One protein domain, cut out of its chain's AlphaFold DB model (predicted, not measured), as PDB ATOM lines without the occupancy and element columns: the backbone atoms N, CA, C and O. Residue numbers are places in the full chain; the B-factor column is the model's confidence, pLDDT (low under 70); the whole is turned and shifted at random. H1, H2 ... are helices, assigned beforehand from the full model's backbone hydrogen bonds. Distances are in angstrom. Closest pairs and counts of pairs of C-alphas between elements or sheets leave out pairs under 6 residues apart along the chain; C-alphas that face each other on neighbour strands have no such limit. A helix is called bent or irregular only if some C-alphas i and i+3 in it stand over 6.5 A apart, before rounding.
ATOM      1  N   GLU A   2       3.596 -25.199  -9.705       50.25
ATOM      2  CA  GLU A   2       2.652 -26.070 -10.407       50.25
ATOM      3  C   GLU A   2       3.468 -26.922 -11.371       50.25
ATOM      4  O   GLU A   2       3.826 -26.494 -12.465       50.25
ATOM      5  N   SER A   3       3.818 -28.131 -10.942       56.88
ATOM      6  CA  SER A   3       4.217 -29.192 -11.857       56.88
ATOM      7  C   SER A   3       2.957 -29.671 -12.576       56.88
ATOM      8  O   SER A   3       2.386 -30.714 -12.253       56.88
ATOM      9  N   VAL A   4       2.480 -28.871 -13.535       60.34
ATOM     10  CA  VAL A   4       1.462 -29.312 -14.489       60.34
ATOM     11  C   VAL A   4       2.019 -30.567 -15.144       60.34
ATOM     12  O   VAL A   4       3.035 -30.539 -15.835       60.34
ATOM     13  N   THR A   5       1.423 -31.711 -14.821       75.88
ATOM     14  CA  THR A   5       1.936 -32.982 -15.322       75.88
ATOM     15  C   THR A   5       1.818 -32.978 -16.852       75.88
ATOM     16  O   THR A   5       0.746 -32.656 -17.377       75.88
ATOM     17  N   PRO A   6       2.878 -33.346 -17.595       81.00
ATOM     18  CA  PRO A   6       2.911 -33.249 -19.063       81.00
ATOM     19  C   PRO A   6       1.762 -34.021 -19.740       81.00
ATOM     20  O   PRO A   6       1.315 -33.693 -20.837       81.00
ATOM     21  N   TRP A   7       1.214 -35.020 -19.046       82.00
ATOM     22  CA  TRP A   7       0.044 -35.792 -19.454       82.00
ATOM     23  C   TRP A   7      -1.248 -34.971 -19.567       82.00
ATOM     24  O   TRP A   7      -2.059 -35.227 -20.459       82.00
ATOM     25  N   ILE A   8      -1.453 -33.985 -18.689       85.56
ATOM     26  CA  ILE A   8      -2.646 -33.127 -18.713       85.56
ATOM     27  C   ILE A   8      -2.579 -32.180 -19.915       85.56
ATOM     28  O   ILE A   8      -3.571 -32.021 -20.628       85.56
ATOM     29  N   GLU A   9      -1.406 -31.613 -20.195       89.12
ATOM     30  CA  GLU A   9      -1.190 -30.769 -21.372       89.12
ATOM     31  C   GLU A   9      -1.390 -31.548 -22.671       89.12
ATOM     32  O   GLU A   9      -2.121 -31.090 -23.548       89.12
ATOM     33  N   LEU A  10      -0.841 -32.763 -22.767       88.88
ATOM     34  CA  LEU A  10      -1.048 -33.650 -23.915       88.88
ATOM     35  C   LEU A  10      -2.529 -33.970 -24.135       88.88
ATOM     36  O   LEU A  10      -3.019 -33.901 -25.263       88.88
ATOM     37  N   ARG A  11      -3.271 -34.267 -23.064       90.19
ATOM     38  CA  ARG A  11      -4.716 -34.512 -23.146       90.19
ATOM     39  C   ARG A  11      -5.476 -33.264 -23.606       90.19
ATOM     40  O   ARG A  11      -6.400 -33.379 -24.413       90.19
ATOM     41  N   ASN A  12      -5.081 -32.083 -23.136       91.38
ATOM     42  CA  ASN A  12      -5.676 -30.812 -23.544       91.38
ATOM     43  C   ASN A  12      -5.375 -30.483 -25.013       91.38
ATOM     44  O   ASN A  12      -6.278 -30.077 -25.746       91.38
ATOM     45  N   LEU A  13      -4.137 -30.697 -25.465       90.75
ATOM     46  CA  LEU A  13      -3.735 -30.544 -26.865       90.75
ATOM     47  C   LEU A  13      -4.491 -31.518 -27.766       90.75
ATOM     48  O   LEU A  13      -5.034 -31.102 -28.786       90.75
ATOM     49  N   TYR A  14      -4.616 -32.780 -27.354       89.69
ATOM     50  CA  TYR A  14      -5.425 -33.768 -28.064       89.69
ATOM     51  C   TYR A  14      -6.896 -33.339 -28.147       89.69
ATOM     52  O   TYR A  14      -7.502 -33.405 -29.213       89.69
ATOM     53  N   GLY A  15      -7.468 -32.820 -27.057       89.25
ATOM     54  CA  GLY A  15      -8.828 -32.281 -27.055       89.25
ATOM     55  C   GLY A  15      -9.010 -31.103 -28.020       89.25
ATOM     56  O   GLY A  15     -10.003 -31.053 -28.748       89.25
ATOM     57  N   LYS A  16      -8.047 -30.173 -28.072       91.56
ATOM     58  CA  LYS A  16      -8.034 -29.058 -29.039       91.56
ATOM     59  C   LYS A  16      -7.917 -29.564 -30.477       91.56
ATOM     60  O   LYS A  16      -8.658 -29.101 -31.340       91.56
ATOM     61  N   TYR A  17      -7.047 -30.543 -30.711       91.06
ATOM     62  CA  TYR A  17      -6.870 -31.183 -32.009       91.06
ATOM     63  C   TYR A  17      -8.163 -31.844 -32.496       91.06
ATOM     64  O   TYR A  17      -8.624 -31.550 -33.593       91.06
ATOM     65  N   VAL A  18      -8.805 -32.661 -31.655       89.25
ATOM     66  CA  VAL A  18     -10.075 -33.333 -31.977       89.25
ATOM     67  C   VAL A  18     -11.167 -32.325 -32.339       89.25
ATOM     68  O   VAL A  18     -11.898 -32.538 -33.310       89.25
ATOM     69  N   LYS A  19     -11.264 -31.214 -31.596       89.44
ATOM     70  CA  LYS A  19     -12.199 -30.125 -31.914       89.44
ATOM     71  C   LYS A  19     -11.886 -29.507 -33.277       89.44
ATOM     72  O   LYS A  19     -12.781 -29.408 -34.106       89.44
ATOM     73  N   TRP A  20     -10.627 -29.159 -33.536       89.75
ATOM     74  CA  TRP A  20     -10.215 -28.542 -34.800       89.75
ATOM     75  C   TRP A  20     -10.458 -29.450 -36.017       89.75
ATOM     76  O   TRP A  20     -11.044 -28.998 -37.002       89.75
ATOM     77  N   VAL A  21     -10.081 -30.730 -35.909       88.50
ATOM     78  CA  VAL A  21     -10.295 -31.771 -36.930       88.50
ATOM     79  C   VAL A  21     -11.776 -31.930 -37.262       88.50
ATOM     80  O   VAL A  21     -12.146 -32.009 -38.430       88.50
ATOM     81  N   SER A  22     -12.630 -31.945 -36.237       83.75
ATOM     82  CA  SER A  22     -14.075 -32.114 -36.419       83.75
ATOM     83  C   SER A  22     -14.728 -30.869 -37.022       83.75
ATOM     84  O   SER A  22     -15.639 -30.990 -37.835       83.75
ATOM     85  N   SER A  23     -14.252 -29.674 -36.662       85.06
ATOM     86  CA  SER A  23     -14.777 -28.406 -37.178       85.06
ATOM     87  C   SER A  23     -14.362 -28.104 -38.620       85.06
ATOM     88  O   SER A  23     -15.104 -27.414 -39.313       85.06
ATOM     89  N   ASN A  24     -13.209 -28.600 -39.091       86.88
ATOM     90  CA  ASN A  24     -12.669 -28.247 -40.412       86.88
ATOM     91  C   ASN A  24     -12.215 -29.464 -41.252       86.88
ATOM     92  O   ASN A  24     -11.022 -29.595 -41.546       86.88
ATOM     93  N   PRO A  25     -13.133 -30.336 -41.721       83.94
ATOM     94  CA  PRO A  25     -12.764 -31.525 -42.500       83.94
ATOM     95  C   PRO A  25     -12.064 -31.237 -43.841       83.94
ATOM     96  O   PRO A  25     -11.262 -32.051 -44.301       83.94
ATOM     97  N   SER A  26     -12.368 -30.105 -44.489       83.19
ATOM     98  CA  SER A  26     -11.756 -29.709 -45.769       83.19
ATOM     99  C   SER A  26     -10.315 -29.237 -45.592       83.19
ATOM    100  O   SER A  26      -9.421 -29.787 -46.228       83.19
ATOM    101  N   ALA A  27     -10.081 -28.295 -44.673       86.50
ATOM    102  CA  ALA A  27      -8.743 -27.785 -44.367       86.50
ATOM    103  C   ALA A  27      -7.803 -28.900 -43.881       86.50
ATOM    104  O   ALA A  27      -6.615 -28.901 -44.197       86.50
ATOM    105  N   LEU A  28      -8.340 -29.887 -43.156       87.94
ATOM    106  CA  LEU A  28      -7.581 -31.065 -42.746       87.94
ATOM    107  C   LEU A  28      -7.014 -31.844 -43.938       87.94
ATOM    108  O   LEU A  28      -5.868 -32.277 -43.880       87.94
ATOM    109  N   GLY A  29      -7.787 -32.001 -45.019       86.69
ATOM    110  CA  GLY A  29      -7.322 -32.690 -46.226       86.69
ATOM    111  C   GLY A  29      -6.136 -31.983 -46.884       86.69
ATOM    112  O   GLY A  29      -5.190 -32.639 -47.322       86.69
ATOM    113  N   ASP A  30      -6.141 -30.651 -46.886       89.50
ATOM    114  CA  ASP A  30      -5.050 -29.847 -47.447       89.50
ATOM    115  C   ASP A  30      -3.779 -29.940 -46.591       89.50
ATOM    116  O   ASP A  30      -2.669 -30.081 -47.119       89.50
ATOM    117  N   VAL A  31      -3.930 -29.937 -45.261       89.69
ATOM    118  CA  VAL A  31      -2.816 -30.149 -44.325       89.69
ATOM    119  C   VAL A  31      -2.227 -31.547 -44.496       89.69
ATOM    120  O   VAL A  31      -1.013 -31.683 -44.635       89.69
ATOM    121  N   GLU A  32      -3.062 -32.584 -44.548       90.50
ATOM    122  CA  GLU A  32      -2.624 -33.966 -44.770       90.50
ATOM    123  C   GLU A  32      -1.863 -34.118 -46.086       90.50
ATOM    124  O   GLU A  32      -0.805 -34.750 -46.124       90.50
ATOM    125  N   MET A  33      -2.363 -33.501 -47.161       89.69
ATOM    126  CA  MET A  33      -1.688 -33.525 -48.451       89.69
ATOM    127  C   MET A  33      -0.336 -32.809 -48.375       89.69
ATOM    128  O   MET A  33       0.669 -33.363 -48.815       89.69
ATOM    129  N   THR A  34      -0.278 -31.630 -47.756       91.12
ATOM    130  CA  THR A  34       0.970 -30.871 -47.574       91.12
ATOM    131  C   THR A  34       2.008 -31.680 -46.795       91.12
ATOM    132  O   THR A  34       3.152 -31.807 -47.233       91.12
ATOM    133  N   VAL A  35       1.600 -32.304 -45.685       89.62
ATOM    134  CA  VAL A  35       2.459 -33.185 -44.878       89.62
ATOM    135  C   VAL A  35       2.944 -34.375 -45.702       89.62
ATOM    136  O   VAL A  35       4.122 -34.728 -45.633       89.62
ATOM    137  N   LYS A  36       2.073 -34.974 -46.522       87.75
ATOM    138  CA  LYS A  36       2.416 -36.099 -47.401       87.75
ATOM    139  C   LYS A  36       3.475 -35.714 -48.438       87.75
ATOM    140  O   LYS A  36       4.496 -36.392 -48.538       87.75
ATOM    141  N   TRP A  37       3.276 -34.618 -49.171       88.75
ATOM    142  CA  TRP A  37       4.240 -34.134 -50.169       88.75
ATOM    143  C   TRP A  37       5.577 -33.744 -49.541       88.75
ATOM    144  O   TRP A  37       6.630 -34.130 -50.051       88.75
ATOM    145  N   LEU A  38       5.542 -33.046 -48.402       88.50
ATOM    146  CA  LEU A  38       6.748 -32.665 -47.674       88.50
ATOM    147  C   LEU A  38       7.525 -33.901 -47.209       88.50
ATOM    148  O   LEU A  38       8.740 -33.971 -47.378       88.50
ATOM    149  N   SER A  39       6.822 -34.911 -46.700       87.31
ATOM    150  CA  SER A  39       7.451 -36.149 -46.245       87.31
ATOM    151  C   SER A  39       8.106 -36.919 -47.397       87.31
ATOM    152  O   SER A  39       9.211 -37.426 -47.222       87.31
ATOM    153  N   TYR A  40       7.493 -36.972 -48.589       84.75
ATOM    154  CA  TYR A  40       8.136 -37.585 -49.762       84.75
ATOM    155  C   TYR A  40       9.362 -36.819 -50.232       84.75
ATOM    156  O   TYR A  40      10.364 -37.434 -50.592       84.75
ATOM    157  N   PHE A  41       9.304 -35.489 -50.206       84.44
ATOM    158  CA  PHE A  41      10.445 -34.661 -50.566       84.44
ATOM    159  C   PHE A  41      11.626 -34.893 -49.613       84.44
ATOM    160  O   PHE A  41      12.765 -35.065 -50.047       84.44
ATOM    161  N   ILE A  42      11.343 -34.978 -48.310       83.19
ATOM    162  CA  ILE A  42      12.336 -35.293 -47.277       83.19
ATOM    163  C   ILE A  42      12.899 -36.705 -47.483       83.19
ATOM    164  O   ILE A  42      14.119 -36.876 -47.477       83.19
ATOM    165  N   ALA A  43      12.041 -37.704 -47.709       81.06
ATOM    166  CA  ALA A  43      12.469 -39.084 -47.940       81.06
ATOM    167  C   ALA A  43      13.382 -39.202 -49.168       81.06
ATOM    168  O   ALA A  43      14.448 -39.803 -49.073       81.06
ATOM    169  N   GLY A  44      13.010 -38.562 -50.280       74.44
ATOM    170  CA  GLY A  44      13.801 -38.562 -51.511       74.44
ATOM    171  C   GLY A  44      15.154 -37.856 -51.377       74.44
ATOM    172  O   GLY A  44      16.099 -38.232 -52.061       74.44
ATOM    173  N   LYS A  45      15.275 -36.863 -50.486       76.38
ATOM    174  CA  LYS A  45      16.530 -36.125 -50.268       76.38
ATOM    175  C   LYS A  45      17.466 -36.800 -49.262       76.38
ATOM    176  O   LYS A  45      18.679 -36.741 -49.437       76.38
ATOM    177  N   ILE A  46      16.926 -37.372 -48.183       65.06
ATOM    178  CA  ILE A  46      17.723 -37.816 -47.026       65.06
ATOM    179  C   ILE A  46      18.086 -39.302 -47.110       65.06
ATOM    180  O   ILE A  46      19.105 -39.701 -46.545       65.06
ATOM    181  N   ASN A  47      17.303 -40.144 -47.797       60.28
ATOM    182  CA  ASN A  47      17.621 -41.568 -47.856       60.28
ATOM    183  C   ASN A  47      17.085 -42.259 -49.119       60.28
ATOM    184  O   ASN A  47      15.888 -42.503 -49.241       60.28
ATOM    185  N   ASN A  48      17.982 -42.712 -50.000       68.06
ATOM    186  CA  ASN A  48      17.650 -43.508 -51.196       68.06
ATOM    187  C   ASN A  48      17.186 -44.947 -50.870       68.06
ATOM    188  O   ASN A  48      17.250 -45.832 -51.720       68.06
ATOM    189  N   SER A  49      16.769 -45.226 -49.631       79.94
ATOM    190  CA  SER A  49      16.330 -46.556 -49.216       79.94
ATOM    191  C   SER A  49      14.828 -46.721 -49.475       79.94
ATOM    192  O   SER A  49      14.040 -46.013 -48.844       79.94
ATOM    193  N   PRO A  50      14.408 -47.702 -50.302       81.00
ATOM    194  CA  PRO A  50      12.991 -47.970 -50.571       81.00
ATOM    195  C   PRO A  50      12.152 -48.192 -49.302       81.00
ATOM    196  O   PRO A  50      10.981 -47.835 -49.245       81.00
ATOM    197  N   ALA A  51      12.758 -48.723 -48.235       84.12
ATOM    198  CA  ALA A  51      12.072 -48.928 -46.961       84.12
ATOM    199  C   ALA A  51      11.620 -47.613 -46.297       84.12
ATOM    200  O   ALA A  51      10.585 -47.586 -45.636       84.12
ATOM    201  N   VAL A  52      12.375 -46.520 -46.462       85.44
ATOM    202  CA  VAL A  52      12.045 -45.222 -45.847       85.44
ATOM    203  C   VAL A  52      10.938 -44.513 -46.617       85.44
ATOM    204  O   VAL A  52      10.037 -43.953 -45.995       85.44
ATOM    205  N   SER A  53      10.943 -44.583 -47.949       86.50
ATOM    206  CA  SER A  53       9.835 -44.057 -48.753       86.50
ATOM    207  C   SER A  53       8.521 -44.787 -48.461       86.50
ATOM    208  O   SER A  53       7.481 -44.142 -48.350       86.50
ATOM    209  N   GLU A  54       8.568 -46.106 -48.246       87.88
ATOM    210  CA  GLU A  54       7.387 -46.895 -47.865       87.88
ATOM    211  C   GLU A  54       6.943 -46.658 -46.413       87.88
ATOM    212  O   GLU A  54       5.749 -46.670 -46.109       87.88
ATOM    213  N   LEU A  55       7.876 -46.372 -45.500       90.19
ATOM    214  CA  LEU A  55       7.531 -45.929 -44.147       90.19
ATOM    215  C   LEU A  55       6.765 -44.603 -44.187       90.19
ATOM    216  O   LEU A  55       5.730 -44.462 -43.545       90.19
ATOM    217  N   VAL A  56       7.245 -43.639 -44.973       90.25
ATOM    218  CA  VAL A  56       6.562 -42.355 -45.154       90.25
ATOM    219  C   VAL A  56       5.182 -42.544 -45.787       90.25
ATOM    220  O   VAL A  56       4.211 -41.944 -45.321       90.25
ATOM    221  N   TYR A  57       5.073 -43.413 -46.796       88.06
ATOM    222  CA  TYR A  57       3.795 -43.765 -47.417       88.06
ATOM    223  C   TYR A  57       2.807 -44.348 -46.395       88.06
ATOM    224  O   TYR A  57       1.687 -43.850 -46.254       88.06
ATOM    225  N   SER A  58       3.228 -45.373 -45.649       91.31
ATOM    226  CA  SER A  58       2.385 -46.057 -44.662       91.31
ATOM    227  C   SER A  58       1.977 -45.137 -43.508       91.31
ATOM    228  O   SER A  58       0.798 -45.091 -43.155       91.31
ATOM    229  N   LEU A  59       2.904 -44.332 -42.982       91.62
ATOM    230  CA  LEU A  59       2.635 -43.383 -41.902       91.62
ATOM    231  C   LEU A  59       1.666 -42.275 -42.335       91.62
ATOM    232  O   LEU A  59       0.759 -41.924 -41.582       91.62
ATOM    233  N   SER A  60       1.811 -41.762 -43.559       91.50
ATOM    234  CA  SER A  60       0.891 -40.763 -44.110       91.50
ATOM    235  C   SER A  60      -0.533 -41.312 -44.228       91.50
ATOM    236  O   SER A  60      -1.480 -40.646 -43.810       91.50
ATOM    237  N   ASN A  61      -0.700 -42.537 -44.734       90.25
ATOM    238  CA  ASN A  61      -2.025 -43.147 -44.851       90.25
ATOM    239  C   ASN A  61      -2.628 -43.499 -43.482       90.25
ATOM    240  O   ASN A  61      -3.831 -43.335 -43.289       90.25
ATOM    241  N   LEU A  62      -1.809 -43.917 -42.510       91.88
ATOM    242  CA  LEU A  62      -2.257 -44.131 -41.130       91.88
ATOM    243  C   LEU A  62      -2.731 -42.843 -40.460       91.88
ATOM    244  O   LEU A  62      -3.719 -42.876 -39.730       91.88
ATOM    245  N   LEU A  63      -2.059 -41.718 -40.715       91.00
ATOM    246  CA  LEU A  63      -2.467 -40.413 -40.201       91.00
ATOM    247  C   LEU A  63      -3.837 -40.014 -40.758       91.00
ATOM    248  O   LEU A  63      -4.729 -39.672 -39.983       91.00
ATOM    249  N   VAL A  64      -4.027 -40.120 -42.078       90.31
ATOM    250  CA  VAL A  64      -5.324 -39.847 -42.726       90.31
ATOM    251  C   VAL A  64      -6.413 -40.746 -42.136       90.31
ATOM    252  O   VAL A  64      -7.477 -40.273 -41.747       90.31
ATOM    253  N   PHE A  65      -6.118 -42.037 -41.983       90.19
ATOM    254  CA  PHE A  65      -7.048 -43.006 -41.413       90.19
ATOM    255  C   PHE A  65      -7.404 -42.711 -39.945       90.19
ATOM    256  O   PHE A  65      -8.560 -42.835 -39.538       90.19
ATOM    257  N   PHE A  66      -6.431 -42.279 -39.140       89.94
ATOM    258  CA  PHE A  66      -6.658 -41.859 -37.759       89.94
ATOM    259  C   PHE A  66      -7.562 -40.623 -37.680       89.94
ATOM    260  O   PHE A  66      -8.479 -40.568 -36.858       89.94
ATOM    261  N   ASN A  67      -7.339 -39.656 -38.565       90.75
ATOM    262  CA  ASN A  67      -8.125 -38.433 -38.645       90.75
ATOM    263  C   ASN A  67      -9.561 -38.685 -39.095       90.75
ATOM    264  O   ASN A  67     -10.495 -38.203 -38.451       90.75
ATOM    265  N   ASP A  68      -9.751 -39.510 -40.125       87.62
ATOM    266  CA  ASP A  68     -11.077 -39.955 -40.559       87.62
ATOM    267  C   ASP A  68     -11.834 -40.607 -39.396       87.62
ATOM    268  O   ASP A  68     -13.019 -40.343 -39.183       87.62
ATOM    269  N   ARG A  69     -11.137 -41.373 -38.552       85.19
ATOM    270  CA  ARG A  69     -11.749 -42.013 -37.389       85.19
ATOM    271  C   ARG A  69     -12.186 -41.040 -36.298       85.19
ATOM    272  O   ARG A  69     -13.184 -41.294 -35.615       85.19
ATOM    273  N   ILE A  70     -11.452 -39.946 -36.117       85.69
ATOM    274  CA  ILE A  70     -11.856 -38.864 -35.215       85.69
ATOM    275  C   ILE A  70     -13.147 -38.225 -35.735       85.69
ATOM    276  O   ILE A  70     -14.090 -38.076 -34.957       85.69
ATOM    277  N   ILE A  71     -13.209 -37.930 -37.037       83.88
ATOM    278  CA  ILE A  71     -14.371 -37.313 -37.696       83.88
ATOM    279  C   ILE A  71     -15.605 -38.220 -37.606       83.88
ATOM    280  O   ILE A  71     -16.693 -37.767 -37.259       83.88
ATOM    281  N   GLU A  72     -15.457 -39.521 -37.863       79.56
ATOM    282  CA  GLU A  72     -16.565 -40.477 -37.744       79.56
ATOM    283  C   GLU A  72     -17.135 -40.552 -36.323       79.56
ATOM    284  O   GLU A  72     -18.341 -40.740 -36.140       79.56
ATOM    285  N   LYS A  73     -16.261 -40.451 -35.313       81.88
ATOM    286  CA  LYS A  73     -16.656 -40.508 -33.903       81.88
ATOM    287  C   LYS A  73     -17.348 -39.218 -33.463       81.88
ATOM    288  O   LYS A  73     -18.290 -39.304 -32.682       81.88
ATOM    289  N   SER A  74     -16.893 -38.054 -33.927       77.62
ATOM    290  CA  SER A  74     -17.467 -36.760 -33.544       77.62
ATOM    291  C   SER A  74     -18.785 -36.457 -34.252       77.62
ATOM    292  O   SER A  74     -19.703 -35.958 -33.611       77.62
ATOM    293  N   ASN A  75     -18.920 -36.832 -35.525       72.19
ATOM    294  CA  ASN A  75     -20.140 -36.598 -36.304       72.19
ATOM    295  C   ASN A  75     -21.235 -37.654 -36.073       72.19
ATOM    296  O   ASN A  75     -22.261 -37.622 -36.742       72.19
ATOM    297  N   GLY A  76     -21.016 -38.644 -35.199       64.31
ATOM    298  CA  GLY A  76     -21.980 -39.727 -34.969       64.31
ATOM    299  C   GLY A  76     -22.204 -40.653 -36.177       64.31
ATOM    300  O   GLY A  76     -22.989 -41.590 -36.083       64.31
ATOM    301  N   VAL A  77     -21.479 -40.466 -37.288       61.22
ATOM    302  CA  VAL A  77     -21.532 -41.315 -38.501       61.22
ATOM    303  C   VAL A  77     -21.180 -42.767 -38.172       61.22
ATOM    304  O   VAL A  77     -21.713 -43.704 -38.768       61.22
ATOM    305  N   ALA A  78     -20.350 -42.962 -37.143       51.53
ATOM    306  CA  ALA A  78     -20.053 -44.264 -36.569       51.53
ATOM    307  C   ALA A  78     -21.290 -45.046 -36.080       51.53
ATOM    308  O   ALA A  78     -21.136 -46.244 -35.874       51.53
ATOM    309  N   VAL A  79     -22.446 -44.391 -35.880       45.47
ATOM    310  CA  VAL A  79     -23.736 -44.985 -35.474       45.47
ATOM    311  C   VAL A  79     -24.606 -45.343 -36.689       45.47
ATOM    312  O   VAL A  79     -25.277 -46.370 -36.672       45.47
ATOM    313  N   GLN A  80     -24.557 -44.565 -37.777       43.69
ATOM    314  CA  GLN A  80     -25.371 -44.813 -38.981       43.69
ATOM    315  C   GLN A  80     -24.821 -45.937 -39.875       43.69
ATOM    316  O   GLN A  80     -25.587 -46.624 -40.543       43.69
ATOM    317  N   GLN A  81     -23.506 -46.181 -39.867       48.72
ATOM    318  CA  GLN A  81     -22.902 -47.308 -40.597       48.72
ATOM    319  C   GLN A  81     -22.865 -48.622 -39.784       48.72
ATOM    320  O   GLN A  81     -22.413 -49.649 -40.296       48.72
ATOM    321  N   SER A  82     -23.311 -48.617 -38.520       42.75
ATOM    322  CA  SER A  82     -23.075 -49.705 -37.565       42.75
ATOM    323  C   SER A  82     -24.334 -50.477 -37.156       42.75
ATOM    324  O   SER A  82     -24.737 -50.456 -35.998       42.75
ATOM    325  N   GLU A  83     -24.844 -51.311 -38.059       47.88
ATOM    326  CA  GLU A  83     -25.344 -52.644 -37.667       47.88
ATOM    327  C   GLU A  83     -24.198 -53.682 -37.685       47.88
ATOM    328  O   GLU A  83     -24.369 -54.844 -38.052       47.88
ATOM    329  N   THR A  84     -22.972 -53.274 -37.348       56.47
ATOM    330  CA  THR A  84     -21.816 -54.177 -37.263       56.47
ATOM    331  C   THR A  84     -21.384 -54.325 -35.818       56.47
ATOM    332  O   THR A  84     -21.123 -53.326 -35.149       56.47
ATOM    333  N   SER A  85     -21.269 -55.572 -35.359       67.12
ATOM    334  CA  SER A  85     -20.783 -55.919 -34.024       67.12
ATOM    335  C   SER A  85     -19.465 -55.193 -33.686       67.12
ATOM    336  O   SER A  85     -18.650 -54.922 -34.580       67.12
ATOM    337  N   PRO A  86     -19.202 -54.887 -32.400       77.62
ATOM    338  CA  PRO A  86     -17.971 -54.206 -31.989       77.62
ATOM    339  C   PRO A  86     -16.715 -54.961 -32.447       77.62
ATOM    340  O   PRO A  86     -15.733 -54.338 -32.847       77.62
ATOM    341  N   LEU A  87     -16.775 -56.295 -32.483       80.00
ATOM    342  CA  LEU A  87     -15.706 -57.157 -32.991       80.00
ATOM    343  C   LEU A  87     -15.436 -56.939 -34.485       80.00
ATOM    344  O   LEU A  87     -14.281 -56.774 -34.876       80.00
ATOM    345  N   ALA A  88     -16.479 -56.858 -35.315       80.31
ATOM    346  CA  ALA A  88     -16.339 -56.619 -36.753       80.31
ATOM    347  C   ALA A  88     -15.589 -55.314 -37.037       80.31
ATOM    348  O   ALA A  88     -14.696 -55.251 -37.881       80.31
ATOM    349  N   ARG A  89     -15.939 -54.264 -36.289       81.62
ATOM    350  CA  ARG A  89     -15.310 -52.948 -36.380       81.62
ATOM    351  C   ARG A  89     -13.828 -53.007 -36.010       81.62
ATOM    352  O   ARG A  89     -13.019 -52.445 -36.741       81.62
ATOM    353  N   GLN A  90     -13.468 -53.691 -34.924       85.50
ATOM    354  CA  GLN A  90     -12.063 -53.833 -34.524       85.50
ATOM    355  C   GLN A  90     -11.249 -54.594 -35.574       85.50
ATOM    356  O   GLN A  90     -10.173 -54.144 -35.961       85.50
ATOM    357  N   ILE A  91     -11.789 -55.693 -36.109       86.44
ATOM    358  CA  ILE A  91     -11.104 -56.480 -37.141       86.44
ATOM    359  C   ILE A  91     -10.891 -55.646 -38.410       86.44
ATOM    360  O   ILE A  91      -9.792 -55.649 -38.958       86.44
ATOM    361  N   LYS A  92     -11.894 -54.879 -38.859       86.81
ATOM    362  CA  LYS A  92     -11.757 -53.990 -40.027       86.81
ATOM    363  C   LYS A  92     -10.661 -52.935 -39.841       86.81
ATOM    364  O   LYS A  92      -9.906 -52.686 -40.778       86.81
ATOM    365  N   ILE A  93     -10.551 -52.349 -38.644       87.94
ATOM    366  CA  ILE A  93      -9.485 -51.388 -38.313       87.94
ATOM    367  C   ILE A  93      -8.122 -52.071 -38.405       87.94
ATOM    368  O   ILE A  93      -7.248 -51.581 -39.110       87.94
ATOM    369  N   VAL A  94      -7.959 -53.221 -37.743       90.31
ATOM    370  CA  VAL A  94      -6.692 -53.964 -37.743       90.31
ATOM    371  C   VAL A  94      -6.285 -54.353 -39.161       90.31
ATOM    372  O   VAL A  94      -5.141 -54.127 -39.539       90.31
ATOM    373  N   LEU A  95      -7.212 -54.878 -39.966       89.50
ATOM    374  CA  LEU A  95      -6.933 -55.255 -41.352       89.50
ATOM    375  C   LEU A  95      -6.518 -54.055 -42.210       89.50
ATOM    376  O   LEU A  95      -5.559 -54.170 -42.963       89.50
ATOM    377  N   THR A  96      -7.189 -52.911 -42.062       89.62
ATOM    378  CA  THR A  96      -6.867 -51.690 -42.823       89.62
ATOM    379  C   THR A  96      -5.488 -51.144 -42.444       89.62
ATOM    380  O   THR A  96      -4.676 -50.839 -43.313       89.62
ATOM    381  N   THR A  97      -5.177 -51.096 -41.145       91.88
ATOM    382  CA  THR A  97      -3.837 -50.751 -40.645       91.88
ATOM    383  C   THR A  97      -2.779 -51.695 -41.217       91.88
ATOM    384  O   THR A  97      -1.709 -51.258 -41.634       91.88
ATOM    385  N   LEU A  98      -3.080 -52.995 -41.276       91.56
ATOM    386  CA  LEU A  98      -2.173 -54.003 -41.816       91.56
ATOM    387  C   LEU A  98      -1.976 -53.834 -43.333       91.56
ATOM    388  O   LEU A  98      -0.852 -53.953 -43.810       91.56
ATOM    389  N   ASP A  99      -3.029 -53.506 -44.087       88.31
ATOM    390  CA  ASP A  99      -2.939 -53.191 -45.518       88.31
ATOM    391  C   ASP A  99      -1.993 -52.008 -45.785       88.31
ATOM    392  O   ASP A  99      -1.160 -52.095 -46.684       88.31
ATOM    393  N   TYR A 100      -2.033 -50.950 -44.968       90.75
ATOM    394  CA  TYR A 100      -1.107 -49.821 -45.115       90.75
ATOM    395  C   TYR A 100       0.336 -50.145 -44.720       90.75
ATOM    396  O   TYR A 100       1.263 -49.613 -45.328       90.75
ATOM    397  N   CYS A 101       0.545 -51.011 -43.729       91.38
ATOM    398  CA  CYS A 101       1.881 -51.354 -43.234       91.38
ATOM    399  C   CYS A 101       2.552 -52.518 -43.978       91.38
ATOM    400  O   CYS A 101       3.735 -52.764 -43.754       91.38
ATOM    401  N   GLU A 102       1.832 -53.248 -44.832       90.69
ATOM    402  CA  GLU A 102       2.306 -54.494 -45.452       90.69
ATOM    403  C   GLU A 102       3.662 -54.341 -46.154       90.69
ATOM    404  O   GLU A 102       4.609 -55.057 -45.828       90.69
ATOM    405  N   VAL A 103       3.766 -53.387 -47.081       89.31
ATOM    406  CA  VAL A 103       4.978 -53.186 -47.893       89.31
ATOM    407  C   VAL A 103       6.145 -52.720 -47.020       89.31
ATOM    408  O   VAL A 103       7.277 -53.173 -47.181       89.31
ATOM    409  N   PHE A 104       5.874 -51.874 -46.025       91.19
ATOM    410  CA  PHE A 104       6.891 -51.441 -45.070       91.19
ATOM    411  C   PHE A 104       7.431 -52.613 -44.235       91.19
ATOM    412  O   PHE A 104       8.650 -52.749 -44.085       91.19
ATOM    413  N   ILE A 105       6.551 -53.482 -43.722       91.50
ATOM    414  CA  ILE A 105       6.945 -54.683 -42.967       91.50
ATOM    415  C   ILE A 105       7.792 -55.600 -43.850       91.50
ATOM    416  O   ILE A 105       8.821 -56.105 -43.407       91.50
ATOM    417  N   GLU A 106       7.396 -55.781 -45.104       90.56
ATOM    418  CA  GLU A 106       8.111 -56.605 -46.069       90.56
ATOM    419  C   GLU A 106       9.529 -56.090 -46.360       90.56
ATOM    420  O   GLU A 106      10.499 -56.850 -46.280       90.56
ATOM    421  N   LEU A 107       9.674 -54.803 -46.678       89.06
ATOM    422  CA  LEU A 107      10.983 -54.217 -46.973       89.06
ATOM    423  C   LEU A 107      11.876 -54.178 -45.727       89.06
ATOM    424  O   LEU A 107      13.085 -54.404 -45.821       89.06
ATOM    425  N   SER A 108      11.284 -53.961 -44.551       89.75
ATOM    426  CA  SER A 108      11.990 -54.044 -43.268       89.75
ATOM    427  C   SER A 108      12.479 -55.467 -42.991       89.75
ATOM    428  O   SER A 108      13.632 -55.665 -42.606       89.75
ATOM    429  N   ALA A 109      11.645 -56.472 -43.272       91.25
ATOM    430  CA  ALA A 109      11.994 -57.884 -43.157       91.25
ATOM    431  C   ALA A 109      13.155 -58.265 -44.076       91.25
ATOM    432  O   ALA A 109      14.092 -58.938 -43.645       91.25
ATOM    433  N   GLN A 110      13.111 -57.804 -45.329       89.06
ATOM    434  CA  GLN A 110      14.174 -58.032 -46.303       89.06
ATOM    435  C   GLN A 110      15.496 -57.412 -45.840       89.06
ATOM    436  O   GLN A 110      16.549 -58.016 -46.027       89.06
ATOM    437  N   LYS A 111      15.446 -56.228 -45.219       88.94
ATOM    438  CA  LYS A 111      16.634 -55.517 -44.737       88.94
ATOM    439  C   LYS A 111      17.272 -56.176 -43.509       88.94
ATOM    440  O   LYS A 111      18.494 -56.202 -43.425       88.94
ATOM    441  N   ILE A 112      16.468 -56.692 -42.574       91.12
ATOM    442  CA  ILE A 112      16.953 -57.236 -41.289       91.12
ATOM    443  C   ILE A 112      17.253 -58.739 -41.378       91.12
ATOM    444  O   ILE A 112      18.294 -59.193 -40.912       91.12
ATOM    445  N   TRP A 113      16.352 -59.519 -41.980       90.88
ATOM    446  CA  TRP A 113      16.402 -60.990 -41.989       90.88
ATOM    447  C   TRP A 113      16.646 -61.594 -43.383       90.88
ATOM    448  O   TRP A 113      16.617 -62.819 -43.554       90.88
ATOM    449  N   GLY A 114      16.873 -60.756 -44.396       91.75
ATOM    450  CA  GLY A 114      17.081 -61.191 -45.773       91.75
ATOM    451  C   GLY A 114      15.859 -61.885 -46.379       91.75
ATOM    452  O   GLY A 114      14.737 -61.822 -45.872       91.75
ATOM    453  N   SER A 115      16.086 -62.615 -47.473       88.38
ATOM    454  CA  SER A 115      15.001 -63.210 -48.265       88.38
ATOM    455  C   SER A 115      14.170 -64.237 -47.494       88.38
ATOM    456  O   SER A 115      12.959 -64.309 -47.683       88.38
ATOM    457  N   ARG A 116      14.782 -65.029 -46.600       90.12
ATOM    458  CA  ARG A 116      14.042 -66.028 -45.804       90.12
ATOM    459  C   ARG A 116      13.078 -65.357 -44.822       90.12
ATOM    460  O   ARG A 116      11.931 -65.786 -44.724       90.12
ATOM    461  N   GLY A 117      13.524 -64.293 -44.150       89.50
ATOM    462  CA  GLY A 117      12.687 -63.521 -43.233       89.50
ATOM    463  C   GLY A 117      11.571 -62.758 -43.937       89.50
ATOM    464  O   GLY A 117      10.441 -62.779 -43.454       89.50
ATOM    465  N   ARG A 118      11.847 -62.174 -45.115       89.56
ATOM    466  CA  ARG A 118      10.818 -61.565 -45.978       89.56
ATOM    467  C   ARG A 118       9.681 -62.546 -46.253       89.56
ATOM    468  O   ARG A 118       8.532 -62.247 -45.946       89.56
ATOM    469  N   TRP A 119       9.995 -63.742 -46.756       89.00
ATOM    470  CA  TRP A 119       8.979 -64.757 -47.063       89.00
ATOM    471  C   TRP A 119       8.222 -65.252 -45.831       89.00
ATOM    472  O   TRP A 119       7.014 -65.469 -45.913       89.00
ATOM    473  N   PHE A 120       8.901 -65.402 -44.694       92.19
ATOM    474  CA  PHE A 120       8.243 -65.761 -43.441       92.19
ATOM    475  C   PHE A 120       7.228 -64.694 -43.006       92.19
ATOM    476  O   PHE A 120       6.066 -65.023 -42.764       92.19
ATOM    477  N   LEU A 121       7.625 -63.417 -42.976       91.88
ATOM    478  CA  LEU A 121       6.731 -62.327 -42.576       91.88
ATOM    479  C   LEU A 121       5.571 -62.123 -43.553       91.88
ATOM    480  O   LEU A 121       4.453 -61.893 -43.104       91.88
ATOM    481  N   ILE A 122       5.790 -62.309 -44.857       90.25
ATOM    482  CA  ILE A 122       4.713 -62.321 -45.857       90.25
ATOM    483  C   ILE A 122       3.669 -63.387 -45.523       90.25
ATOM    484  O   ILE A 122       2.474 -63.098 -45.508       90.25
ATOM    485  N   VAL A 123       4.100 -64.621 -45.240       91.94
ATOM    486  CA  VAL A 123       3.178 -65.717 -44.906       91.94
ATOM    487  C   VAL A 123       2.387 -65.382 -43.644       91.94
ATOM    488  O   VAL A 123       1.171 -65.575 -43.630       91.94
ATOM    489  N   VAL A 124       3.039 -64.839 -42.615       93.62
ATOM    490  CA  VAL A 124       2.378 -64.427 -41.366       93.62
ATOM    491  C   VAL A 124       1.343 -63.330 -41.626       93.62
ATOM    492  O   VAL A 124       0.181 -63.489 -41.256       93.62
ATOM    493  N   VAL A 125       1.728 -62.257 -42.319       92.56
ATOM    494  CA  VAL A 125       0.848 -61.134 -42.675       92.56
ATOM    495  C   VAL A 125      -0.368 -61.618 -43.464       92.56
ATOM    496  O   VAL A 125      -1.504 -61.317 -43.100       92.56
ATOM    497  N   GLN A 126      -0.150 -62.419 -44.506       92.12
ATOM    498  CA  GLN A 126      -1.226 -62.935 -45.350       92.12
ATOM    499  C   GLN A 126      -2.140 -63.907 -44.596       92.12
ATOM    500  O   GLN A 126      -3.354 -63.899 -44.800       92.12
ATOM    501  N   THR A 127      -1.593 -64.689 -43.665       92.81
ATOM    502  CA  THR A 127      -2.383 -65.561 -42.784       92.81
ATOM    503  C   THR A 127      -3.273 -64.744 -41.851       92.81
ATOM    504  O   THR A 127      -4.469 -65.018 -41.769       92.81
ATOM    505  N   ILE A 128      -2.739 -63.694 -41.218       93.12
ATOM    506  CA  ILE A 128      -3.521 -62.786 -40.363       93.12
ATOM    507  C   ILE A 128      -4.633 -62.103 -41.172       93.12
ATOM    508  O   ILE A 128      -5.786 -62.096 -40.734       93.12
ATOM    509  N   LYS A 129      -4.325 -61.586 -42.374       91.62
ATOM    510  CA  LYS A 129      -5.332 -60.977 -43.262       91.62
ATOM    511  C   LYS A 129      -6.429 -61.968 -43.634       91.62
ATOM    512  O   LYS A 129      -7.612 -61.644 -43.528       91.62
ATOM    513  N   CYS A 130      -6.047 -63.180 -44.030       91.88
ATOM    514  CA  CYS A 130      -6.986 -64.229 -44.400       91.88
ATOM    515  C   CYS A 130      -7.901 -64.597 -43.226       91.88
ATOM    516  O   CYS A 130      -9.118 -64.602 -43.385       91.88
ATOM    517  N   ILE A 131      -7.341 -64.844 -42.038       91.88
ATOM    518  CA  ILE A 131      -8.116 -65.181 -40.836       91.88
ATOM    519  C   ILE A 131      -9.089 -64.052 -40.492       91.88
ATOM    520  O   ILE A 131     -10.275 -64.314 -40.302       91.88
ATOM    521  N   GLY A 132      -8.635 -62.794 -40.480       88.56
ATOM    522  CA  GLY A 132      -9.502 -61.650 -40.197       88.56
ATOM    523  C   GLY A 132     -10.670 -61.537 -41.182       88.56
ATOM    524  O   GLY A 132     -11.812 -61.348 -40.768       88.56
ATOM    525  N   ARG A 133     -10.417 -61.730 -42.482       88.56
ATOM    526  CA  ARG A 133     -11.452 -61.696 -43.531       88.56
ATOM    527  C   ARG A 133     -12.416 -62.889 -43.457       88.56
ATOM    528  O   ARG A 133     -13.620 -62.713 -43.659       88.56
ATOM    529  N   VAL A 134     -11.931 -64.082 -43.105       88.88
ATOM    530  CA  VAL A 134     -12.792 -65.252 -42.844       88.88
ATOM    531  C   VAL A 134     -13.665 -65.020 -41.610       88.88
ATOM    532  O   VAL A 134     -14.864 -65.279 -41.662       88.88
ATOM    533  N   ILE A 135     -13.118 -64.472 -40.520       87.50
ATOM    534  CA  ILE A 135     -13.908 -64.154 -39.320       87.50
ATOM    535  C   ILE A 135     -14.980 -63.108 -39.645       87.50
ATOM    536  O   ILE A 135     -16.132 -63.255 -39.227       87.50
ATOM    537  N   LEU A 136     -14.635 -62.086 -40.436       82.75
ATOM    538  CA  LEU A 136     -15.592 -61.070 -40.867       82.75
ATOM    539  C   LEU A 136     -16.759 -61.672 -41.661       82.75
ATOM    540  O   LEU A 136     -17.912 -61.361 -41.371       82.75
ATOM    541  N   THR A 137     -16.469 -62.552 -42.618       80.50
ATOM    542  CA  THR A 137     -17.489 -63.168 -43.487       80.50
ATOM    543  C   THR A 137     -18.306 -64.265 -42.814       80.50
ATOM    544  O   THR A 137     -19.476 -64.432 -43.154       80.50
ATOM    545  N   MET A 138     -17.721 -65.016 -41.878       79.31
ATOM    546  CA  MET A 138     -18.400 -66.137 -41.220       79.31
ATOM    547  C   MET A 138     -19.178 -65.720 -39.971       79.31
ATOM    548  O   MET A 138     -20.289 -66.205 -39.774       79.31
ATOM    549  N   PHE A 139     -18.621 -64.834 -39.139       75.62
ATOM    550  CA  PHE A 139     -19.179 -64.527 -37.814       75.62
ATOM    551  C   PHE A 139     -19.784 -63.129 -37.694       75.62
ATOM    552  O   PHE A 139     -20.667 -62.917 -36.869       75.62
ATOM    553  N   CYS A 140     -19.300 -62.157 -38.470       66.25
ATOM    554  CA  CYS A 140     -19.601 -60.748 -38.210       66.25
ATOM    555  C   CYS A 140     -20.539 -60.088 -39.222       66.25
ATOM    556  O   CYS A 140     -21.168 -59.087 -38.887       66.25
ATOM    557  N   GLN A 141     -20.603 -60.580 -40.461       62.91
ATOM    558  CA  GLN A 141     -21.250 -59.856 -41.550       62.91
ATOM    559  C   GLN A 141     -22.109 -60.803 -42.388       62.91
ATOM    560  O   GLN A 141     -21.601 -61.689 -43.071       62.91
ATOM    561  N   ASN A 142     -23.426 -60.590 -42.379       53.94
ATOM    562  CA  ASN A 142     -24.317 -61.277 -43.308       53.94
ATOM    563  C   ASN A 142     -24.189 -60.619 -44.698       53.94
ATOM    564  O   ASN A 142     -24.854 -59.634 -45.002       53.94
ATOM    565  N   ASN A 143     -23.329 -61.207 -45.536       53.91
ATOM    566  CA  ASN A 143     -23.402 -61.205 -47.008       53.91
ATOM    567  C   ASN A 143     -22.962 -59.946 -47.776       53.91
ATOM    568  O   ASN A 143     -23.442 -59.702 -48.880       53.91
ATOM    569  N   ASN A 144     -21.995 -59.189 -47.263       63.53
ATOM    570  CA  ASN A 144     -21.357 -58.133 -48.050       63.53
ATOM    571  C   ASN A 144     -19.981 -58.572 -48.555       63.53
ATOM    572  O   ASN A 144     -19.187 -59.121 -47.794       63.53
ATOM    573  N   ILE A 145     -19.720 -58.304 -49.837       70.69
ATOM    574  CA  ILE A 145     -18.401 -58.449 -50.461       70.69
ATOM    575  C   ILE A 145     -17.404 -57.590 -49.672       70.69
ATOM    576  O   ILE A 145     -17.669 -56.405 -49.449       70.69
ATOM    577  N   ILE A 146     -16.284 -58.172 -49.231       72.50
ATOM    578  CA  ILE A 146     -15.232 -57.413 -48.553       72.50
ATOM    579  C   ILE A 146     -14.608 -56.459 -49.568       72.50
ATOM    580  O   ILE A 146     -14.148 -56.875 -50.636       72.50
ATOM    581  N   GLN A 147     -14.604 -55.179 -49.213       74.06
ATOM    582  CA  GLN A 147     -13.887 -54.142 -49.941       74.06
ATOM    583  C   GLN A 147     -12.414 -54.154 -49.528       74.06
ATOM    584  O   GLN A 147     -12.101 -54.418 -48.365       74.06
ATOM    585  N   ASN A 148     -11.521 -53.849 -50.466       72.31
ATOM    586  CA  ASN A 148     -10.102 -53.632 -50.186       72.31
ATOM    587  C   ASN A 148      -9.765 -52.148 -50.441       72.31
ATOM    588  O   ASN A 148      -9.891 -51.689 -51.585       72.31
ATOM    589  N   PRO A 149      -9.361 -51.371 -49.415       73.06
ATOM    590  CA  PRO A 149      -9.256 -51.724 -47.989       73.06
ATOM    591  C   PRO A 149     -10.627 -51.946 -47.301       73.06
ATOM    592  O   PRO A 149     -11.632 -51.408 -47.771       73.06
ATOM    593  N   PRO A 150     -10.688 -52.685 -46.170       70.06
ATOM    594  CA  PRO A 150     -11.940 -53.002 -45.462       70.06
ATOM    595  C   PRO A 150     -12.751 -51.801 -44.971       70.06
ATOM    596  O   PRO A 150     -13.955 -51.935 -44.734       70.06
ATOM    597  N   ILE A 151     -12.094 -50.658 -44.770       71.81
ATOM    598  CA  ILE A 151     -12.731 -49.376 -44.479       71.81
ATOM    599  C   ILE A 151     -12.361 -48.426 -45.623       71.81
ATOM    600  O   ILE A 151     -11.179 -48.100 -45.766       71.81
ATOM    601  N   PRO A 152     -13.327 -48.003 -46.457       70.19
ATOM    602  CA  PRO A 152     -13.057 -47.027 -47.501       70.19
ATOM    603  C   PRO A 152     -12.694 -45.674 -46.882       70.19
ATOM    604  O   PRO A 152     -13.165 -45.326 -45.801       70.19
ATOM    605  N   VAL A 153     -11.862 -44.905 -47.587       74.81
ATOM    606  CA  VAL A 153     -11.502 -43.538 -47.180       74.81
ATOM    607  C   VAL A 153     -12.773 -42.698 -47.078       74.81
ATOM    608  O   VAL A 153     -13.638 -42.767 -47.957       74.81
ATOM    609  N   LEU A 154     -12.891 -41.922 -46.003       73.56
ATOM    610  CA  LEU A 154     -14.106 -41.178 -45.708       73.56
ATOM    611  C   LEU A 154     -14.314 -40.061 -46.738       73.56
ATOM    612  O   LEU A 154     -13.466 -39.182 -46.897       73.56
ATOM    613  N   ASP A 155     -15.466 -40.042 -47.417       72.88
ATOM    614  CA  ASP A 155     -15.796 -38.945 -48.330       72.88
ATOM    615  C   ASP A 155     -16.281 -37.717 -47.543       72.88
ATOM    616  O   ASP A 155     -17.477 -37.485 -47.336       72.88
ATOM    617  N   ARG A 156     -15.309 -36.919 -47.089       72.94
ATOM    618  CA  ARG A 156     -15.520 -35.712 -46.275       72.94
ATOM    619  C   ARG A 156     -16.424 -34.682 -46.966       72.94
ATOM    620  O   ARG A 156     -17.096 -33.915 -46.279       72.94
ATOM    621  N   LYS A 157     -16.492 -34.673 -48.305       66.44
ATOM    622  CA  LYS A 157     -17.341 -33.739 -49.069       66.44
ATOM    623  C   LYS A 157     -18.824 -34.057 -48.894       66.44
ATOM    624  O   LYS A 157     -19.622 -33.140 -48.711       66.44
ATOM    625  N   ASN A 158     -19.175 -35.344 -48.877       65.00
ATOM    626  CA  ASN A 158     -20.555 -35.772 -48.652       65.00
ATOM    627  C   ASN A 158     -21.031 -35.440 -47.234       65.00
ATOM    628  O   ASN A 158     -22.190 -35.076 -47.067       65.00
ATOM    629  N   LEU A 159     -20.145 -35.508 -46.232       63.12
ATOM    630  CA  LEU A 159     -20.478 -35.183 -44.839       63.12
ATOM    631  C   LEU A 159     -20.832 -33.705 -44.644       63.12
ATOM    632  O   LEU A 159     -21.806 -33.392 -43.967       63.12
ATOM    633  N   VAL A 160     -20.073 -32.799 -45.269       59.44
ATOM    634  CA  VAL A 160     -20.350 -31.353 -45.214       59.44
ATOM    635  C   VAL A 160     -21.681 -31.019 -45.892       59.44
ATOM    636  O   VAL A 160     -22.389 -30.122 -45.446       59.44
TER     637      VAL A 160
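AT A GLANCE: This is residues 2 to 160 of the 338 residues of the protein "Peroxisomal membrane protein PEX16" of Aedes aegypti (UniProt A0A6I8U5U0). Four long helical rods, H5b, H5a, H3 and H2, stand side by side in a row as a slab, neighbours running opposite ways; H5b and H5a are the two arms of one helix that folds back on itself. H1 stands out steeply from one face of this slab, with residues 2 to 16 sticking out, while residues 141 to 155 fold back across the opposite face and bring the small H6 to the beginning of H2. The printed part has 159 residues with six named helices, H1 to H6 in order along the chain, and no named strand; the class is all helix. It is only just loose, close to compact, with a radius of gyration of the C-alphas of 18.5 A and spans of 50, 48 and 37 A.

IN THESE COORDINATES: The longest helix, H5, covers residues 86 to 140; by its hydrogen bonds it was assigned as one helix, but it is bent, with C-alphas 112 and 115 9.4 A apart. Its arm H5a, residues 86 to 112, is 36.3 A long and itself irregular, with C-alphas 100 and 103 7.5 A apart and a kink of 52 degrees near residue 102. Its arm H5b, residues 115 to 140, is 36.1 A long and ends at C-alpha 140 (-19.601, -60.748, -38.210). H3, residues 50 to 74, is 36.7 A long, and H2, residues 25 to 46, is 31.5 A. H1, residues 6 to 23, is 25.8 A long and begins at C-alpha 6 (2.911, -33.249, -19.063). H4 is residues 77 to 80, 5.2 A, and H6 is residues 156 to 160, 6.6 A, ending at C-alpha 160 (-20.350, -31.353, -45.214).

HOW THE PARTS SIT: H5a and H5b touch at a shallow tilt of 8 degrees, opposite ways, the closest C-alphas being those of Ala 109 and Arg 118, 4.8 A apart. With residues 97 to 108 alone, H5a touches H3, the hub, at a shallow tilt of 14 degrees, opposite ways; the closest C-alphas, of Ser 58 and Tyr 100, are 5.2 A apart. H3 and H2 form a helical hairpin at a shallow tilt of 13 degrees, with the closest C-alphas, of Ala 43 and Ser 53, 5.7 A apart. H1 touches H3 with residues 18 to 22 alone, about perpendicular at 75 degrees; the closest C-alphas, of Ser 22 and Ile 71, are 5.4 A apart. H6 and H2 only just touch, with 3 pairs of C-alphas within 8 A, the closest being those of Pro 25 and Arg 156, 6.3 A apart. H4 and H3 are close but not clearly touching, with the closest C-alphas, of Glu 72 and Ala 78, 5.3 A apart. H3 and H5b are apart, as are H2 and H5a. Every O i to N i+4 pair is within hydrogen-bond range in H1, H3, H5b and H6, against 17 of 18 in H2 and 21 of 23 in H5a; H4 is too short for such a pair.

THE WHOLE: The two C-alphas farthest apart are those of Glu 2 and Asn 143, 57.0 A. The printed part has no cut; the link from H5 to H6 is long, 15 residues, and the other links are tight. The mean pLDDT of the printed part is 81.7, with residues 2 to 4, 46 to 48, 76 to 85, 140 to 144 and 157 to 160 under 70.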